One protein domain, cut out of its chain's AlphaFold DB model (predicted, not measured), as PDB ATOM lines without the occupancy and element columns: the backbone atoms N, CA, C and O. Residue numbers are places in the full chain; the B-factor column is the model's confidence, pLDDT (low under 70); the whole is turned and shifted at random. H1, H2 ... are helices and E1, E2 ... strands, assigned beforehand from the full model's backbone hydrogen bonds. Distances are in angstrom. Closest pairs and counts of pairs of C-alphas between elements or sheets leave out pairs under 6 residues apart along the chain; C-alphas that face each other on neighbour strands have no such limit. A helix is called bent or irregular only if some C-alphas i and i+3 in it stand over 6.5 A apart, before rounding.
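AT A GLANCE: This is residues 4 to 114 of the 121 residues of an uncharacterized protein of Hydrogenophaga sp. 70-12 (UniProt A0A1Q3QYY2). A strongly twisted five-strand sheet has the long strands E3 and E7 side by side, and the small two-strand ribbon E4-E5 packs on E7 around Ala 90, with a helical hairpin, H1 and H2, beyond it. At the other end a tail leads to H4, whose residues 108 to 114 stick out and lengthen the longest axis. The 111 printed residues hold, in chain order, E1 E2 E3 H1 H2 E4 H3 E5 E6 E7 H4, of mixed class. Both sheets are antiparallel, the larger in the order E1 E2 E3 E7 E6. The whole is only just compact, close to loose, with a radius of gyration of the C-alphas of 15.4 A, and only just elongated, spanning 52 by 35 by 22 A.

HOW THE PARTS SIT: E1, residues 4 to 6, E2, residues 11 to 15, and E3, residues 21 to 28, form a meander, each strand the antiparallel neighbour of the one before. E1 and E2 have no backbone N and O within hydrogen-bond range; in the hairpin E2 and E3, N 12 and O 24 are 2.9 A apart. E7, residues 87 to 94, pairs with E3 through N 92 and O 23, 2.7 A, and with E6, residues 79 to 81, in a hairpin through N 81 and O 87, 2.8 A. H1, residues 29 to 41, only grazes this sheet with residues 29 to 35. It touches H2, residues 46 to 53, in a helical hairpin at a shallow tilt of 21 degrees, opposite ways; the closest C-alphas, of Ala 36 and Val 49, are 5.0 A apart. E4, residues 57 to 59, and E5, residues 75 to 77, pair through N 58 and O 76, 3.0 A. The closest C-alphas of E5 and E7, Ala 76 and Ala 90, are 5.8 A apart; those of H2 and E4, Ala 51 and Arg 57, 5.6 A. H3, residues 61 to 66, only just touches H1, with 3 pairs of C-alphas within 8 A, made by residues 35 to 39 of H1 alone; Ala 39 and Val 61 have the closest C-alphas, 6.7 A. H4, residues 106 to 114, touches no helix. Every O i to N i+4 pair is within hydrogen-bond range in H2 and H3, 7 of 9 in H1 and 4 of 5 in H4.

IN THESE COORDINATES: E1 begins at C-alpha 4, (-8.336, -39.121, 1.592). E3 is 23.0 A long, E7 22.0 A, H1 19.4 A, E2 13.3 A and H4 12.7 A. H1 is irregular, with C-alphas 30 and 33 7.2 A apart. H4 ends at C-alpha 114, (-6.214, -40.146, -22.751).

THE WHOLE: The C-alphas farthest apart, of Met 46 and Asn 114, are 53.8 A apart. The printed part has no cut, and E7 to H4 is a long link of 11 residues. Mean pLDDT of the printed part is 78.3; it is under 70 at residues 4 to 11, 17, 19, 96 and 99 to 114.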
ATOM      1  N   VAL A   4      -6.958 -39.424   1.194       47.72
ATOM      2  CA  VAL A   4      -8.336 -39.121   1.592       47.72
ATOM      3  C   VAL A   4      -8.383 -39.163   3.115       47.72
ATOM      4  O   VAL A   4      -8.043 -40.180   3.719       47.72
ATOM      5  N   VAL A   5      -8.762 -38.040   3.725       46.97
ATOM      6  CA  VAL A   5      -8.970 -37.916   5.172       46.97
ATOM      7  C   VAL A   5     -10.411 -38.323   5.459       46.97
ATOM      8  O   VAL A   5     -11.338 -37.596   5.102       46.97
ATOM      9  N   ILE A   6     -10.612 -39.487   6.073       50.69
ATOM     10  CA  ILE A   6     -11.906 -39.869   6.651       50.69
ATOM     11  C   ILE A   6     -11.776 -39.623   8.158       50.69
ATOM     12  O   ILE A   6     -10.787 -40.037   8.753       50.69
ATOM     13  N   GLY A   7     -12.697 -38.815   8.697       44.62
ATOM     14  CA  GLY A   7     -12.596 -38.108   9.980       44.62
ATOM     15  C   GLY A   7     -12.406 -38.957  11.242       44.62
ATOM     16  O   GLY A   7     -12.302 -40.175  11.182       44.62
ATOM     17  N   GLU A   8     -12.360 -38.253  12.379       37.81
ATOM     18  CA  GLU A   8     -11.967 -38.752  13.705       37.81
ATOM     19  C   GLU A   8     -12.546 -40.138  14.078       37.81
ATOM     20  O   GLU A   8     -13.760 -40.340  13.969       37.81
ATOM     21  N   PRO A   9     -11.702 -41.074  14.571       54.66
ATOM     22  CA  PRO A   9     -10.260 -40.936  14.817       54.66
ATOM     23  C   PRO A   9      -9.431 -40.862  13.524       54.66
ATOM     24  O   PRO A   9      -9.778 -41.435  12.495       54.66
ATOM     25  N   PHE A  10      -8.340 -40.094  13.579       65.44
ATOM     26  CA  PHE A  10      -7.532 -39.726  12.420       65.44
ATOM     27  C   PHE A  10      -6.933 -40.963  11.749       65.44
ATOM     28  O   PHE A  10      -6.121 -41.672  12.333       65.44
ATOM     29  N   GLY A  11      -7.248 -41.192  10.481       68.44
ATOM     30  CA  GLY A  11      -6.440 -42.090   9.676       68.44
ATOM     31  C   GLY A  11      -6.385 -41.677   8.221       68.44
ATOM     32  O   GLY A  11      -7.247 -40.967   7.699       68.44
ATOM     33  N   LEU A  12      -5.290 -42.065   7.585       76.69
ATOM     34  CA  LEU A  12      -4.992 -41.731   6.205       76.69
ATOM     35  C   LEU A  12      -5.130 -42.991   5.368       76.69
ATOM     36  O   LEU A  12      -4.435 -43.974   5.619       76.69
ATOM     37  N   ILE A  13      -5.980 -42.942   4.344       77.12
ATOM     38  CA  ILE A  13      -5.934 -43.942   3.280       77.12
ATOM     39  C   ILE A  13      -4.932 -43.469   2.230       77.12
ATOM     40  O   ILE A  13      -5.042 -42.352   1.721       77.12
ATOM     41  N   GLY A  14      -3.970 -44.327   1.909       72.94
ATOM     42  CA  GLY A  14      -3.006 -44.126   0.838       72.94
ATOM     43  C   GLY A  14      -2.949 -45.328  -0.097       72.94
ATOM     44  O   GLY A  14      -3.236 -46.458   0.292       72.94
ATOM     45  N   LEU A  15      -2.550 -45.072  -1.338       73.62
ATOM     46  CA  LEU A  15      -2.214 -46.099  -2.318       73.62
ATOM     47  C   LEU A  15      -0.698 -46.159  -2.492       73.62
ATOM     48  O   LEU A  15      -0.050 -45.118  -2.649       73.62
ATOM     49  N   ASP A  16      -0.135 -47.364  -2.505       73.12
ATOM     50  CA  ASP A  16       1.258 -47.555  -2.898       73.12
ATOM     51  C   ASP A  16       1.429 -47.629  -4.429       73.12
ATOM     52  O   ASP A  16       0.471 -47.610  -5.207       73.12
ATOM     53  N   MET A  17       2.683 -47.710  -4.885       66.19
ATOM     54  CA  MET A  17       3.021 -47.769  -6.315       66.19
ATOM     55  C   MET A  17       2.532 -49.051  -7.013       66.19
ATOM     56  O   MET A  17       2.494 -49.091  -8.244       66.19
ATOM     57  N   ALA A  18       2.166 -50.086  -6.252       70.69
ATOM     58  CA  ALA A  18       1.579 -51.322  -6.754       70.69
ATOM     59  C   ALA A  18       0.039 -51.263  -6.799       70.69
ATOM     60  O   ALA A  18      -0.588 -52.192  -7.305       70.69
ATOM     61  N   GLY A  19      -0.568 -50.170  -6.319       67.69
ATOM     62  CA  GLY A  19      -2.015 -49.997  -6.240       67.69
ATOM     63  C   GLY A  19      -2.647 -50.675  -5.023       67.69
ATOM     64  O   GLY A  19      -3.863 -50.850  -5.010       67.69
ATOM     65  N   GLN A  20      -1.855 -51.068  -4.019       74.69
ATOM     66  CA  GLN A  20      -2.395 -51.597  -2.768       74.69
ATOM     67  C   GLN A  20      -2.824 -50.457  -1.855       74.69
ATOM     68  O   GLN A  20      -2.177 -49.408  -1.796       74.69
ATOM     69  N   VAL A  21      -3.919 -50.686  -1.137       82.25
ATOM     70  CA  VAL A  21      -4.514 -49.697  -0.248       82.25
ATOM     71  C   VAL A  21      -3.982 -49.924   1.158       82.25
ATOM     72  O   VAL A  21      -4.044 -51.025   1.703       82.25
ATOM     73  N   HIS A  22      -3.480 -48.855   1.757       83.62
ATOM     74  CA  HIS A  22      -2.969 -48.841   3.118       83.62
ATOM     75  C   HIS A  22      -3.747 -47.818   3.933       83.62
ATOM     76  O   HIS A  22      -3.987 -46.701   3.483       83.62
ATOM     77  N   TRP A  23      -4.121 -48.205   5.143       85.44
ATOM     78  CA  TRP A  23      -4.669 -47.332   6.165       85.44
ATOM     79  C   TRP A  23      -3.597 -47.058   7.212       85.44
ATOM     80  O   TRP A  23      -3.103 -47.977   7.861       85.44
ATOM     81  N   LEU A  24      -3.234 -45.797   7.396       87.56
ATOM     82  CA  LEU A  24      -2.394 -45.363   8.500       87.56
ATOM     83  C   LEU A  24      -3.294 -44.775   9.582       87.56
ATOM     84  O   LEU A  24      -3.790 -43.664   9.419       87.56
ATOM     85  N   GLN A  25      -3.490 -45.506  10.675       88.12
ATOM     86  CA  GLN A  25      -4.199 -44.983  11.841       88.12
ATOM     87  C   GLN A  25      -3.272 -44.070  12.633       88.12
ATOM     88  O   GLN A  25      -2.112 -44.421  12.834       88.12
ATOM     89  N   LEU A  26      -3.796 -42.939  13.093       88.38
ATOM     90  CA  LEU A  26      -3.143 -41.972  13.960       88.38
ATOM     91  C   LEU A  26      -3.978 -41.819  15.231       88.38
ATOM     92  O   LEU A  26      -5.143 -41.433  15.179       88.38
ATOM     93  N   GLU A  27      -3.369 -42.105  16.374       88.62
ATOM     94  CA  GLU A  27      -4.026 -42.064  17.674       88.62
ATOM     95  C   GLU A  27      -3.210 -41.199  18.638       88.62
ATOM     96  O   GLU A  27      -2.022 -41.475  18.848       88.62
ATOM     97  N   PRO A  28      -3.795 -40.146  19.231       89.50
ATOM     98  CA  PRO A  28      -3.164 -39.443  20.338       89.50
ATOM     99  C   PRO A  28      -2.833 -40.399  21.489       89.50
ATOM    100  O   PRO A  28      -3.619 -41.275  21.844       89.50
ATOM    101  N   THR A  29      -1.695 -40.215  22.156       89.81
ATOM    102  CA  THR A  29      -1.379 -41.049  23.330       89.81
ATOM    103  C   THR A  29      -2.395 -40.884  24.462       89.81
ATOM    104  O   THR A  29      -2.609 -41.812  25.240       89.81
ATOM    105  N   SER A  30      -3.074 -39.735  24.520       89.94
ATOM    106  CA  SER A  30      -4.146 -39.456  25.477       89.94
ATOM    107  C   SER A  30      -5.404 -40.307  25.282       89.94
ATOM    108  O   SER A  30      -6.121 -40.507  26.257       89.94
ATOM    109  N   SER A  31      -5.679 -40.809  24.073       89.12
ATOM    110  CA  SER A  31      -6.863 -41.630  23.755       89.12
ATOM    111  C   SER A  31      -6.574 -43.136  23.744       89.12
ATOM    112  O   SER A  31      -7.491 -43.944  23.607       89.12
ATOM    113  N   LEU A  32      -5.323 -43.556  23.979       91.88
ATOM    114  CA  LEU A  32      -4.967 -44.974  24.134       91.88
ATOM    115  C   LEU A  32      -5.777 -45.716  25.211       91.88
ATOM    116  O   LEU A  32      -6.088 -46.891  24.992       91.88
ATOM    117  N   PRO A  33      -6.128 -45.111  26.367       93.12
ATOM    118  CA  PRO A  33      -6.993 -45.770  27.339       93.12
ATOM    119  C   PRO A  33      -8.371 -46.116  26.766       93.12
ATOM    120  O   PRO A  33      -8.825 -47.241  26.972       93.12
ATOM    121  N   ASP A  34      -8.970 -45.200  26.003       91.31
ATOM    122  CA  ASP A  34     -10.282 -45.383  25.377       91.31
ATOM    123  C   ASP A  34     -10.203 -46.441  24.267       91.31
ATOM    124  O   ASP A  34     -11.027 -47.355  24.200       91.31
ATOM    125  N   LEU A  35      -9.145 -46.401  23.449       90.81
ATOM    126  CA  LEU A  35      -8.889 -47.417  22.427       90.81
ATOM    127  C   LEU A  35      -8.695 -48.815  23.037       90.81
ATOM    128  O   LEU A  35      -9.118 -49.822  22.465       90.81
ATOM    129  N   ALA A  36      -8.070 -48.902  24.211       93.50
ATOM    130  CA  ALA A  36      -7.913 -50.161  24.926       93.50
ATOM    131  C   ALA A  36      -9.259 -50.704  25.446       93.50
ATOM    132  O   ALA A  36      -9.479 -51.918  25.410       93.50
ATOM    133  N   ASP A  37     -10.168 -49.832  25.883       92.81
ATOM    134  CA  ASP A  37     -11.523 -50.213  26.306       92.81
ATOM    135  C   ASP A  37     -12.373 -50.697  25.122       92.81
ATOM    136  O   ASP A  37     -13.078 -51.711  25.215       92.81
ATOM    137  N   LEU A  38     -12.237 -50.043  23.968       90.31
ATOM    138  CA  LEU A  38     -12.830 -50.489  22.708       90.31
ATOM    139  C   LEU A  38     -12.273 -51.848  22.275       90.31
ATOM    140  O   LEU A  38     -13.030 -52.747  21.907       90.31
ATOM    141  N   ALA A  39     -10.960 -52.044  22.389       90.25
ATOM    142  CA  ALA A  39     -10.322 -53.318  22.090       90.25
ATOM    143  C   ALA A  39     -10.831 -54.451  22.997       90.25
ATOM    144  O   ALA A  39     -11.125 -55.545  22.509       90.25
ATOM    145  N   ALA A  40     -10.982 -54.188  24.297       92.00
ATOM    146  CA  ALA A  40     -11.557 -55.143  25.241       92.00
ATOM    147  C   ALA A  40     -13.010 -55.494  24.874       92.00
ATOM    148  O   ALA A  40     -13.380 -56.670  24.867       92.00
ATOM    149  N   SER A  41     -13.804 -54.489  24.495       89.88
ATOM    150  CA  SER A  41     -15.193 -54.658  24.045       89.88
ATOM    151  C   SER A  41     -15.290 -55.465  22.745       89.88
ATOM    152  O   SER A  41     -16.201 -56.273  22.579       89.88
ATOM    153  N   ALA A  42     -14.300 -55.329  21.859       86.88
ATOM    154  CA  ALA A  42     -14.150 -56.122  20.639       86.88
ATOM    155  C   ALA A  42     -13.581 -57.539  20.882       86.88
ATOM    156  O   ALA A  42     -13.156 -58.210  19.937       86.88
ATOM    157  N   ALA A  43     -13.538 -57.995  22.141       89.19
ATOM    158  CA  ALA A  43     -12.987 -59.283  22.559       89.19
ATOM    159  C   ALA A  43     -11.524 -59.509  22.120       89.19
ATOM    160  O   ALA A  43     -11.082 -60.646  21.909       89.19
ATOM    161  N   LEU A  44     -10.732 -58.436  21.992       88.56
ATOM    162  CA  LEU A  44      -9.284 -58.570  21.894       88.56
ATOM    163  C   LEU A  44      -8.739 -59.047  23.249       88.56
ATOM    164  O   LEU A  44      -9.153 -58.585  24.309       88.56
ATOM    165  N   GLY A  45      -7.823 -60.019  23.216       91.56
ATOM    166  CA  GLY A  45      -7.252 -60.607  24.428       91.56
ATOM    167  C   GLY A  45      -6.560 -59.571  25.316       91.56
ATOM    168  O   GLY A  45      -6.040 -58.567  24.834       91.56
ATOM    169  N   MET A  46      -6.507 -59.852  26.619       92.31
ATOM    170  CA  MET A  46      -5.986 -58.927  27.634       92.31
ATOM    171  C   MET A  46      -4.550 -58.450  27.352       92.31
ATOM    172  O   MET A  46      -4.232 -57.295  27.610       92.31
ATOM    173  N   GLU A  47      -3.699 -59.299  26.770       94.81
ATOM    174  CA  GLU A  47      -2.339 -58.926  26.352       94.81
ATOM    175  C   GLU A  47      -2.339 -57.781  25.325       94.81
ATOM    176  O   GLU A  47      -1.563 -56.836  25.434       94.81
ATOM    177  N   VAL A  48      -3.261 -57.827  24.359       93.75
ATOM    178  CA  VAL A  48      -3.412 -56.791  23.329       93.75
ATOM    179  C   VAL A  48      -3.913 -55.492  23.949       93.75
ATOM    180  O   VAL A  48      -3.379 -54.431  23.648       93.75
ATOM    181  N   VAL A  49      -4.896 -55.576  24.849       94.88
ATOM    182  CA  VAL A  49      -5.428 -54.413  25.576       94.88
ATOM    183  C   VAL A  49      -4.312 -53.703  26.344       94.88
ATOM    184  O   VAL A  49      -4.184 -52.485  26.259       94.88
ATOM    185  N   GLN A  50      -3.451 -54.453  27.037       95.69
ATOM    186  CA  GLN A  50      -2.323 -53.865  27.765       95.69
ATOM    187  C   GLN A  50      -1.259 -53.276  26.835       95.69
ATOM    188  O   GLN A  50      -0.741 -52.197  27.115       95.69
ATOM    189  N   ALA A  51      -0.970 -53.927  25.705       95.06
ATOM    190  CA  ALA A  51      -0.067 -53.379  24.696       95.06
ATOM    191  C   ALA A  51      -0.590 -52.054  24.106       95.06
ATOM    192  O   ALA A  51       0.208 -51.163  23.819       95.06
ATOM    193  N   ILE A  52      -1.912 -51.898  23.962       94.69
ATOM    194  CA  ILE A  52      -2.532 -50.639  23.524       94.69
ATOM    195  C   ILE A  52      -2.392 -49.561  24.597       94.69
ATOM    196  O   ILE A  52      -1.911 -48.472  24.295       94.69
ATOM    197  N   ARG A  53      -2.703 -49.869  25.865       94.12
ATOM    198  CA  ARG A  53      -2.511 -48.914  26.976       94.12
ATOM    199  C   ARG A  53      -1.064 -48.451  27.117       94.12
ATOM    200  O   ARG A  53      -0.821 -47.309  27.489       94.12
ATOM    201  N   ALA A  54      -0.112 -49.331  26.819       93.75
ATOM    202  CA  ALA A  54       1.313 -49.028  26.839       93.75
ATOM    203  C   ALA A  54       1.810 -48.286  25.580       93.75
ATOM    204  O   ALA A  54       3.005 -48.015  25.483       93.75
ATOM    205  N   GLY A  55       0.945 -48.007  24.598       93.00
ATOM    206  CA  GLY A  55       1.331 -47.364  23.339       93.00
ATOM    207  C   GLY A  55       2.238 -48.229  22.459       93.00
ATOM    208  O   GLY A  55       2.982 -47.711  21.639       93.00
ATOM    209  N   GLN A  56       2.218 -49.551  22.624       95.06
ATOM    210  CA  GLN A  56       3.045 -50.480  21.843       95.06
ATOM    211  C   GLN A  56       2.322 -50.989  20.592       95.06
ATOM    212  O   GLN A  56       2.959 -51.441  19.637       95.06
ATOM    213  N   ARG A  57       0.987 -50.959  20.599       94.94
ATOM    214  CA  ARG A  57       0.126 -51.393  19.493       94.94
ATOM    215  C   ARG A  57      -1.093 -50.498  19.385       94.94
ATOM    216  O   ARG A  57      -1.554 -49.980  20.392       94.94
ATOM    217  N   LEU A  58      -1.647 -50.403  18.184       94.19
ATOM    218  CA  LEU A  58      -2.981 -49.850  17.961       94.19
ATOM    219  C   LEU A  58      -3.907 -50.941  17.418       94.19
ATOM    220  O   LEU A  58      -3.461 -51.895  16.765       94.19
ATOM    221  N   ALA A  59      -5.197 -50.797  17.701       92.19
ATOM    222  CA  ALA A  59      -6.253 -51.631  17.150       92.19
ATOM    223  C   ALA A  59      -7.116 -50.804  16.197       92.19
ATOM    224  O   ALA A  59      -7.537 -49.703  16.533       92.19
ATOM    225  N   ALA A  60      -7.415 -51.358  15.027       89.62
ATOM    226  CA  ALA A  60      -8.226 -50.693  14.012       89.62
ATOM    227  C   ALA A  60      -9.726 -50.942  14.242       89.62
ATOM    228  O   ALA A  60     -10.415 -51.452  13.354       89.62
ATOM    229  N   VAL A  61     -10.213 -50.664  15.458       86.81
ATOM    230  CA  VAL A  61     -11.586 -50.980  15.901       86.81
ATOM    231  C   VAL A  61     -12.608 -50.171  15.099       86.81
ATOM    232  O   VAL A  61     -13.543 -50.737  14.535       86.81
ATOM    233  N   GLU A  62     -12.410 -48.862  14.973       79.69
ATOM    234  CA  GLU A  62     -13.270 -47.960  14.203       79.69
ATOM    235  C   GLU A  62     -13.243 -48.286  12.715       79.69
ATOM    236  O   GLU A  62     -14.298 -48.347  12.090       79.69
ATOM    237  N   LEU A  63     -12.065 -48.579  12.155       81.25
ATOM    238  CA  LEU A  63     -11.929 -48.995  10.758       81.25
ATOM    239  C   LEU A  63     -12.780 -50.238  10.461       81.25
ATOM    240  O   LEU A  63     -13.478 -50.279   9.450       81.25
ATOM    241  N   HIS A  64     -12.759 -51.233  11.356       83.06
ATOM    242  CA  HIS A  64     -13.587 -52.434  11.206       83.06
ATOM    243  C   HIS A  64     -15.078 -52.106  11.251       83.06
ATOM    244  O   HIS A  64     -15.840 -52.681  10.480       83.06
ATOM    245  N   GLN A  65     -15.496 -51.182  12.120       80.25
ATOM    246  CA  GLN A  65     -16.898 -50.781  12.238       80.25
ATOM    247  C   GLN A  65     -17.369 -49.970  11.024       80.25
ATOM    248  O   GLN A  65     -18.427 -50.267  10.472       80.25
ATOM    249  N   GLN A  66     -16.587 -48.984  10.575       77.12
ATOM    250  CA  GLN A  66     -16.949 -48.102   9.460       77.12
ATOM    251  C   GLN A  66     -16.983 -48.839   8.119       77.12
ATOM    252  O   GLN A  66     -17.866 -48.588   7.302       77.12
ATOM    253  N   LEU A  67     -16.040 -49.758   7.893       76.75
ATOM    254  CA  LEU A  67     -15.980 -50.571   6.675       76.75
ATOM    255  C   LEU A  67     -16.749 -51.899   6.802       76.75
ATOM    256  O   LEU A  67     -16.756 -52.686   5.859       76.75
ATOM    257  N   ALA A  68     -17.389 -52.157   7.950       78.94
ATOM    258  CA  ALA A  68     -18.087 -53.407   8.258       78.94
ATOM    259  C   ALA A  68     -17.245 -54.664   7.939       78.94
ATOM    260  O   ALA A  68     -17.737 -55.637   7.359       78.94
ATOM    261  N   LEU A  69     -15.957 -54.633   8.303       81.38
ATOM    262  CA  LEU A  69     -15.004 -55.685   7.948       81.38
ATOM    263  C   LEU A  69     -15.335 -56.988   8.684       81.38
ATOM    264  O   LEU A  69     -15.556 -56.972   9.899       81.38
ATOM    265  N   PRO A  70     -15.329 -58.135   7.986       78.06
ATOM    266  CA  PRO A  70     -15.574 -59.415   8.622       78.06
ATOM    267  C   PRO A  70     -14.371 -59.858   9.466       78.06
ATOM    268  O   PRO A  70     -13.213 -59.669   9.096       78.06
ATOM    269  N   GLY A  71     -14.647 -60.544  10.575       83.56
ATOM    270  CA  GLY A  71     -13.627 -61.208  11.386       83.56
ATOM    271  C   GLY A  71     -13.133 -60.390  12.578       83.56
ATOM    272  O   GLY A  71     -13.843 -59.555  13.132       83.56
ATOM    273  N   ARG A  72     -11.924 -60.719  13.046       85.69
ATOM    274  CA  ARG A  72     -11.342 -60.130  14.256       85.69
ATOM    275  C   ARG A  72     -10.694 -58.790  13.931       85.69
ATOM    276  O   ARG A  72      -9.960 -58.695  12.952       85.69
ATOM    277  N   VAL A  73     -10.881 -57.808  14.816       89.69
ATOM    278  CA  VAL A  73     -10.226 -56.500  14.708       89.69
ATOM    279  C   VAL A  73      -8.715 -56.661  14.535       89.69
ATOM    280  O   VAL A  73      -8.037 -57.306  15.343       89.69
ATOM    281  N   ARG A  74      -8.190 -56.056  13.468       90.81
ATOM    282  CA  ARG A  74      -6.758 -56.017  13.166       90.81
ATOM    283  C   ARG A  74      -6.009 -55.178  14.195       90.81
ATOM    284  O   ARG A  74      -6.491 -54.144  14.654       90.81
ATOM    285  N   THR A  75      -4.790 -55.607  14.506       93.62
ATOM    286  CA  THR A  75      -3.862 -54.861  15.367       93.62
ATOM    287  C   THR A  75      -2.491 -54.805  14.721       93.62
ATOM    288  O   THR A  75      -2.095 -55.753  14.040       93.62
ATOM    289  N   ALA A  76      -1.773 -53.711  14.942       94.44
ATOM    290  CA  ALA A  76      -0.439 -53.503  14.396       94.44
ATOM    291  C   ALA A  76       0.467 -52.804  15.427       94.44
ATOM    292  O   ALA A  76      -0.045 -52.130  16.329       94.44
ATOM    293  N   PRO A  77       1.800 -52.994  15.344       95.38
ATOM    294  CA  PRO A  77       2.754 -52.255  16.164       95.38
ATOM    295  C   PRO A  77       2.584 -50.748  15.987       95.38
ATOM    296  O   PRO A  77       2.411 -50.269  14.866       95.38
ATOM    297  N   ALA A  78       2.641 -50.020  17.097       94.25
ATOM    298  CA  ALA A  78       2.541 -48.573  17.097       94.25
ATOM    299  C   ALA A  78       3.927 -47.932  16.936       94.25
ATOM    300  O   ALA A  78       4.928 -48.431  17.451       94.25
ATOM    301  N   ILE A  79       3.970 -46.812  16.226       93.31
ATOM    302  CA  ILE A  79       5.163 -46.017  15.946       93.31
ATOM    303  C   ILE A  79       4.897 -44.610  16.468       93.31
ATOM    304  O   ILE A  79       3.886 -44.012  16.111       93.31
ATOM    305  N   ALA A  80       5.776 -44.074  17.309       91.25
ATOM    306  CA  ALA A  80       5.654 -42.689  17.752       91.25
ATOM    307  C   ALA A  80       5.909 -41.733  16.575       91.25
ATOM    308  O   ALA A  80       6.878 -41.895  15.831       91.25
ATOM    309  N   ILE A  81       5.034 -40.746  16.409       86.88
ATOM    310  CA  ILE A  81       5.147 -39.687  15.409       86.88
ATOM    311  C   ILE A  81       5.560 -38.394  16.107       86.88
ATOM    312  O   ILE A  81       4.885 -37.918  17.019       86.88
ATOM    313  N   GLY A  82       6.657 -37.808  15.624       82.25
ATOM    314  CA  GLY A  82       7.276 -36.631  16.229       82.25
ATOM    315  C   GLY A  82       8.153 -36.973  17.435       82.25
ATOM    316  O   GLY A  82       8.191 -38.109  17.903       82.25
ATOM    317  N   GLU A  83       8.886 -35.976  17.921       77.69
ATOM    318  CA  GLU A  83       9.801 -36.137  19.061       77.69
ATOM    319  C   GLU A  83       9.063 -36.121  20.407       77.69
ATOM    320  O   GLU A  83       9.534 -36.704  21.381       77.69
ATOM    321  N   ASP A  84       7.866 -35.531  20.442       80.31
ATOM    322  CA  ASP A  84       7.091 -35.321  21.670       80.31
ATOM    323  C   ASP A  84       6.341 -36.584  22.131       80.31
ATOM    324  O   ASP A  84       5.789 -36.616  23.231       80.31
ATOM    325  N   GLY A  85       6.271 -37.624  21.287       79.44
ATOM    326  CA  GLY A  85       5.589 -38.885  21.601       79.44
ATOM    327  C   GLY A  85       4.086 -38.739  21.871       79.44
ATOM    328  O   GLY A  85       3.489 -39.598  22.511       79.44
ATOM    329  N   LEU A  86       3.464 -37.647  21.420       86.56
ATOM    330  CA  LEU A  86       2.046 -37.354  21.661       86.56
ATOM    331  C   LEU A  86       1.108 -38.053  20.675       86.56
ATOM    332  O   LEU A  86      -0.096 -38.123  20.915       86.56
ATOM    333  N   LEU A  87       1.651 -38.564  19.572       88.25
ATOM    334  CA  LEU A  87       0.892 -39.193  18.505       88.25
ATOM    335  C   LEU A  87       1.512 -40.544  18.168       88.25
ATOM    336  O   LEU A  87       2.718 -40.654  17.961       88.25
ATOM    337  N   MET A  88       0.675 -41.568  18.091       91.12
ATOM    338  CA  MET A  88       1.049 -42.914  17.685       91.12
ATOM    339  C   MET A  88       0.463 -43.207  16.313       91.12
ATOM    340  O   MET A  88      -0.665 -42.822  16.024       91.12
ATOM    341  N   ALA A  89       1.205 -43.924  15.480       91.44
ATOM    342  CA  ALA A  89       0.753 -44.384  14.181       91.44
ATOM    343  C   ALA A  89       0.847 -45.899  14.058       91.44
ATOM    344  O   ALA A  89       1.797 -46.503  14.553       91.44
ATOM    345  N   ALA A  90      -0.086 -46.515  13.341       93.06
ATOM    346  CA  ALA A  90       0.014 -47.922  12.978       93.06
ATOM    347  C   ALA A  90      -0.503 -48.147  11.549       93.06
ATOM    348  O   ALA A  90      -1.624 -47.729  11.236       93.06
ATOM    349  N   PRO A  91       0.293 -48.783  10.667       90.38
ATOM    350  CA  PRO A  91      -0.139 -49.107   9.317       90.38
ATOM    351  C   PRO A  91      -0.942 -50.413   9.288       90.38
ATOM    352  O   PRO A  91      -0.575 -51.412   9.907       90.38
ATOM    353  N   PHE A  92      -2.010 -50.414   8.501       88.44
ATOM    354  CA  PHE A  92      -2.870 -51.552   8.228       88.44
ATOM    355  C   PHE A  92      -3.052 -51.690   6.722       88.44
ATOM    356  O   PHE A  92      -3.402 -50.731   6.039       88.44
ATOM    357  N   GLN A  93      -2.840 -52.890   6.201       86.50
ATOM    358  CA  GLN A  93      -3.130 -53.180   4.805       86.50
ATOM    359  C   GLN A  93      -4.624 -53.479   4.641       86.50
ATOM    360  O   GLN A  93      -5.187 -54.248   5.425       86.50
ATOM    361  N   LEU A  94      -5.240 -52.867   3.630       81.75
ATOM    362  CA  LEU A  94      -6.620 -53.115   3.225       81.75
ATOM    363  C   LEU A  94      -6.643 -53.862   1.892       81.75
ATOM    364  O   LEU A  94      -5.892 -53.549   0.965       81.75
ATOM    365  N   GLU A  95      -7.536 -54.837   1.784       80.06
ATOM    366  CA  GLU A  95      -7.833 -55.505   0.520       80.06
ATOM    367  C   GLU A  95      -8.761 -54.613  -0.321       80.06
ATOM    368  O   GLU A  95      -9.658 -53.949   0.199       80.06
ATOM    369  N   GLY A  96      -8.609 -54.609  -1.648       68.19
ATOM    370  CA  GLY A  96      -9.446 -53.770  -2.523       68.19
ATOM    371  C   GLY A  96     -10.950 -54.077  -2.431       68.19
ATOM    372  O   GLY A  96     -11.774 -53.208  -2.702       68.19
ATOM    373  N   THR A  97     -11.312 -55.294  -2.016       71.50
ATOM    374  CA  THR A  97     -12.700 -55.730  -1.786       71.50
ATOM    375  C   THR A  97     -13.297 -55.222  -0.474       71.50
ATOM    376  O   THR A  97     -14.503 -55.329  -0.283       71.50
ATOM    377  N   GLU A  98     -12.471 -54.711   0.438       71.69
ATOM    378  CA  GLU A  98     -12.886 -54.196   1.749       71.69
ATOM    379  C   GLU A  98     -13.293 -52.720   1.708       71.69
ATOM    380  O   GLU A  98     -13.760 -52.167   2.703       71.69
ATOM    381  N   LEU A  99     -13.120 -52.069   0.557       67.25
ATOM    382  CA  LEU A  99     -13.461 -50.670   0.377       67.25
ATOM    383  C   LEU A  99     -14.881 -50.538  -0.187       67.25
ATOM    384  O   LEU A  99     -15.208 -51.197  -1.176       67.25
ATOM    385  N   PRO A 100     -15.718 -49.639   0.363       59.09
ATOM    386  CA  PRO A 100     -17.073 -49.403  -0.135       59.09
ATOM    387  C   PRO A 100     -17.083 -48.850  -1.566       59.09
ATOM    388  O   PRO A 100     -18.087 -48.974  -2.267       59.09
ATOM    389  N   GLN A 101     -15.976 -48.243  -2.009       55.62
ATOM    390  CA  GLN A 101     -15.744 -47.833  -3.390       55.62
ATOM    391  C   GLN A 101     -14.291 -48.144  -3.775       55.62
ATOM    392  O   GLN A 101     -13.394 -47.887  -2.966       55.62
ATOM    393  N   PRO A 102     -14.024 -48.653  -4.993       53.72
ATOM    394  CA  PRO A 102     -12.660 -48.822  -5.473       53.72
ATOM    395  C   PRO A 102     -11.970 -47.459  -5.487       53.72
ATOM    396  O   PRO A 102     -12.409 -46.547  -6.189       53.72
ATOM    397  N   ILE A 103     -10.886 -47.313  -4.727       54.41
ATOM    398  CA  ILE A 103     -10.017 -46.147  -4.870       54.41
ATOM    399  C   ILE A 103      -9.258 -46.374  -6.168       54.41
ATOM    400  O   ILE A 103      -8.328 -47.178  -6.230       54.41
ATOM    401  N   TYR A 104      -9.730 -45.741  -7.242       45.88
ATOM    402  CA  TYR A 104      -9.070 -45.835  -8.532       45.88
ATOM    403  C   TYR A 104      -7.671 -45.246  -8.389       45.88
ATOM    404  O   TYR A 104      -7.551 -44.065  -8.066       45.88
ATOM    405  N   PRO A 105      -6.606 -46.023  -8.640       46.44
ATOM    406  CA  PRO A 105      -5.276 -45.453  -8.652       46.44
ATOM    407  C   PRO A 105      -5.225 -44.365  -9.723       46.44
ATOM    408  O   PRO A 105      -5.680 -44.582 -10.849       46.44
ATOM    409  N   TYR A 106      -4.632 -43.218  -9.395       41.19
ATOM    410  CA  TYR A 106      -4.434 -42.077 -10.297       41.19
ATOM    411  C   TYR A 106      -3.946 -42.467 -11.710       41.19
ATOM    412  O   TYR A 106      -4.296 -41.839 -12.706       41.19
ATOM    413  N   ARG A 107      -3.193 -43.571 -11.841       41.09
ATOM    414  CA  ARG A 107      -2.762 -44.130 -13.133       41.09
ATOM    415  C   ARG A 107      -3.925 -44.541 -14.048       41.09
ATOM    416  O   ARG A 107      -3.834 -44.329 -15.253       41.09
ATOM    417  N   ASN A 108      -5.005 -45.091 -13.496       45.16
ATOM    418  CA  ASN A 108      -6.201 -45.445 -14.263       45.16
ATOM    419  C   ASN A 108      -6.992 -44.195 -14.665       45.16
ATOM    420  O   ASN A 108      -7.503 -44.145 -15.780       45.16
ATOM    421  N   PHE A 109      -7.017 -43.159 -13.817       45.00
ATOM    422  CA  PHE A 109      -7.569 -41.855 -14.187       45.00
ATOM    423  C   PHE A 109      -6.792 -41.237 -15.364       45.00
ATOM    424  O   PHE A 109      -7.398 -40.900 -16.379       45.00
ATOM    425  N   LEU A 110      -5.452 -41.231 -15.318       45.56
ATOM    426  CA  LEU A 110      -4.596 -40.772 -16.425       45.56
ATOM    427  C   LEU A 110      -4.718 -41.617 -17.709       45.56
ATOM    428  O   LEU A 110      -4.529 -41.101 -18.814       45.56
ATOM    429  N   GLN A 111      -5.034 -42.911 -17.598       45.50
ATOM    430  CA  GLN A 111      -5.323 -43.755 -18.763       45.50
ATOM    431  C   GLN A 111      -6.731 -43.513 -19.326       45.50
ATOM    432  O   GLN A 111      -6.905 -43.572 -20.542       45.50
ATOM    433  N   SER A 112      -7.714 -43.177 -18.484       44.16
ATOM    434  CA  SER A 112      -9.066 -42.805 -18.925       44.16
ATOM    435  C   SER A 112      -9.151 -41.388 -19.519       44.16
ATOM    436  O   SER A 112      -9.927 -41.158 -20.444       44.16
ATOM    437  N   GLU A 113      -8.302 -40.458 -19.072       42.03
ATOM    438  CA  GLU A 113      -8.197 -39.087 -19.605       42.03
ATOM    439  C   GLU A 113      -7.387 -39.005 -20.914       42.03
ATOM    440  O   GLU A 113      -7.409 -37.977 -21.578       42.03
ATOM    441  N   ASN A 114      -6.749 -40.089 -21.379       36.12
ATOM    442  CA  ASN A 114      -6.214 -40.146 -22.751       36.12
ATOM    443  C   ASN A 114      -7.305 -40.364 -23.824       36.12
ATOM    444  O   ASN A 114      -6.987 -40.464 -25.007       36.12
TER     445      ASN A 114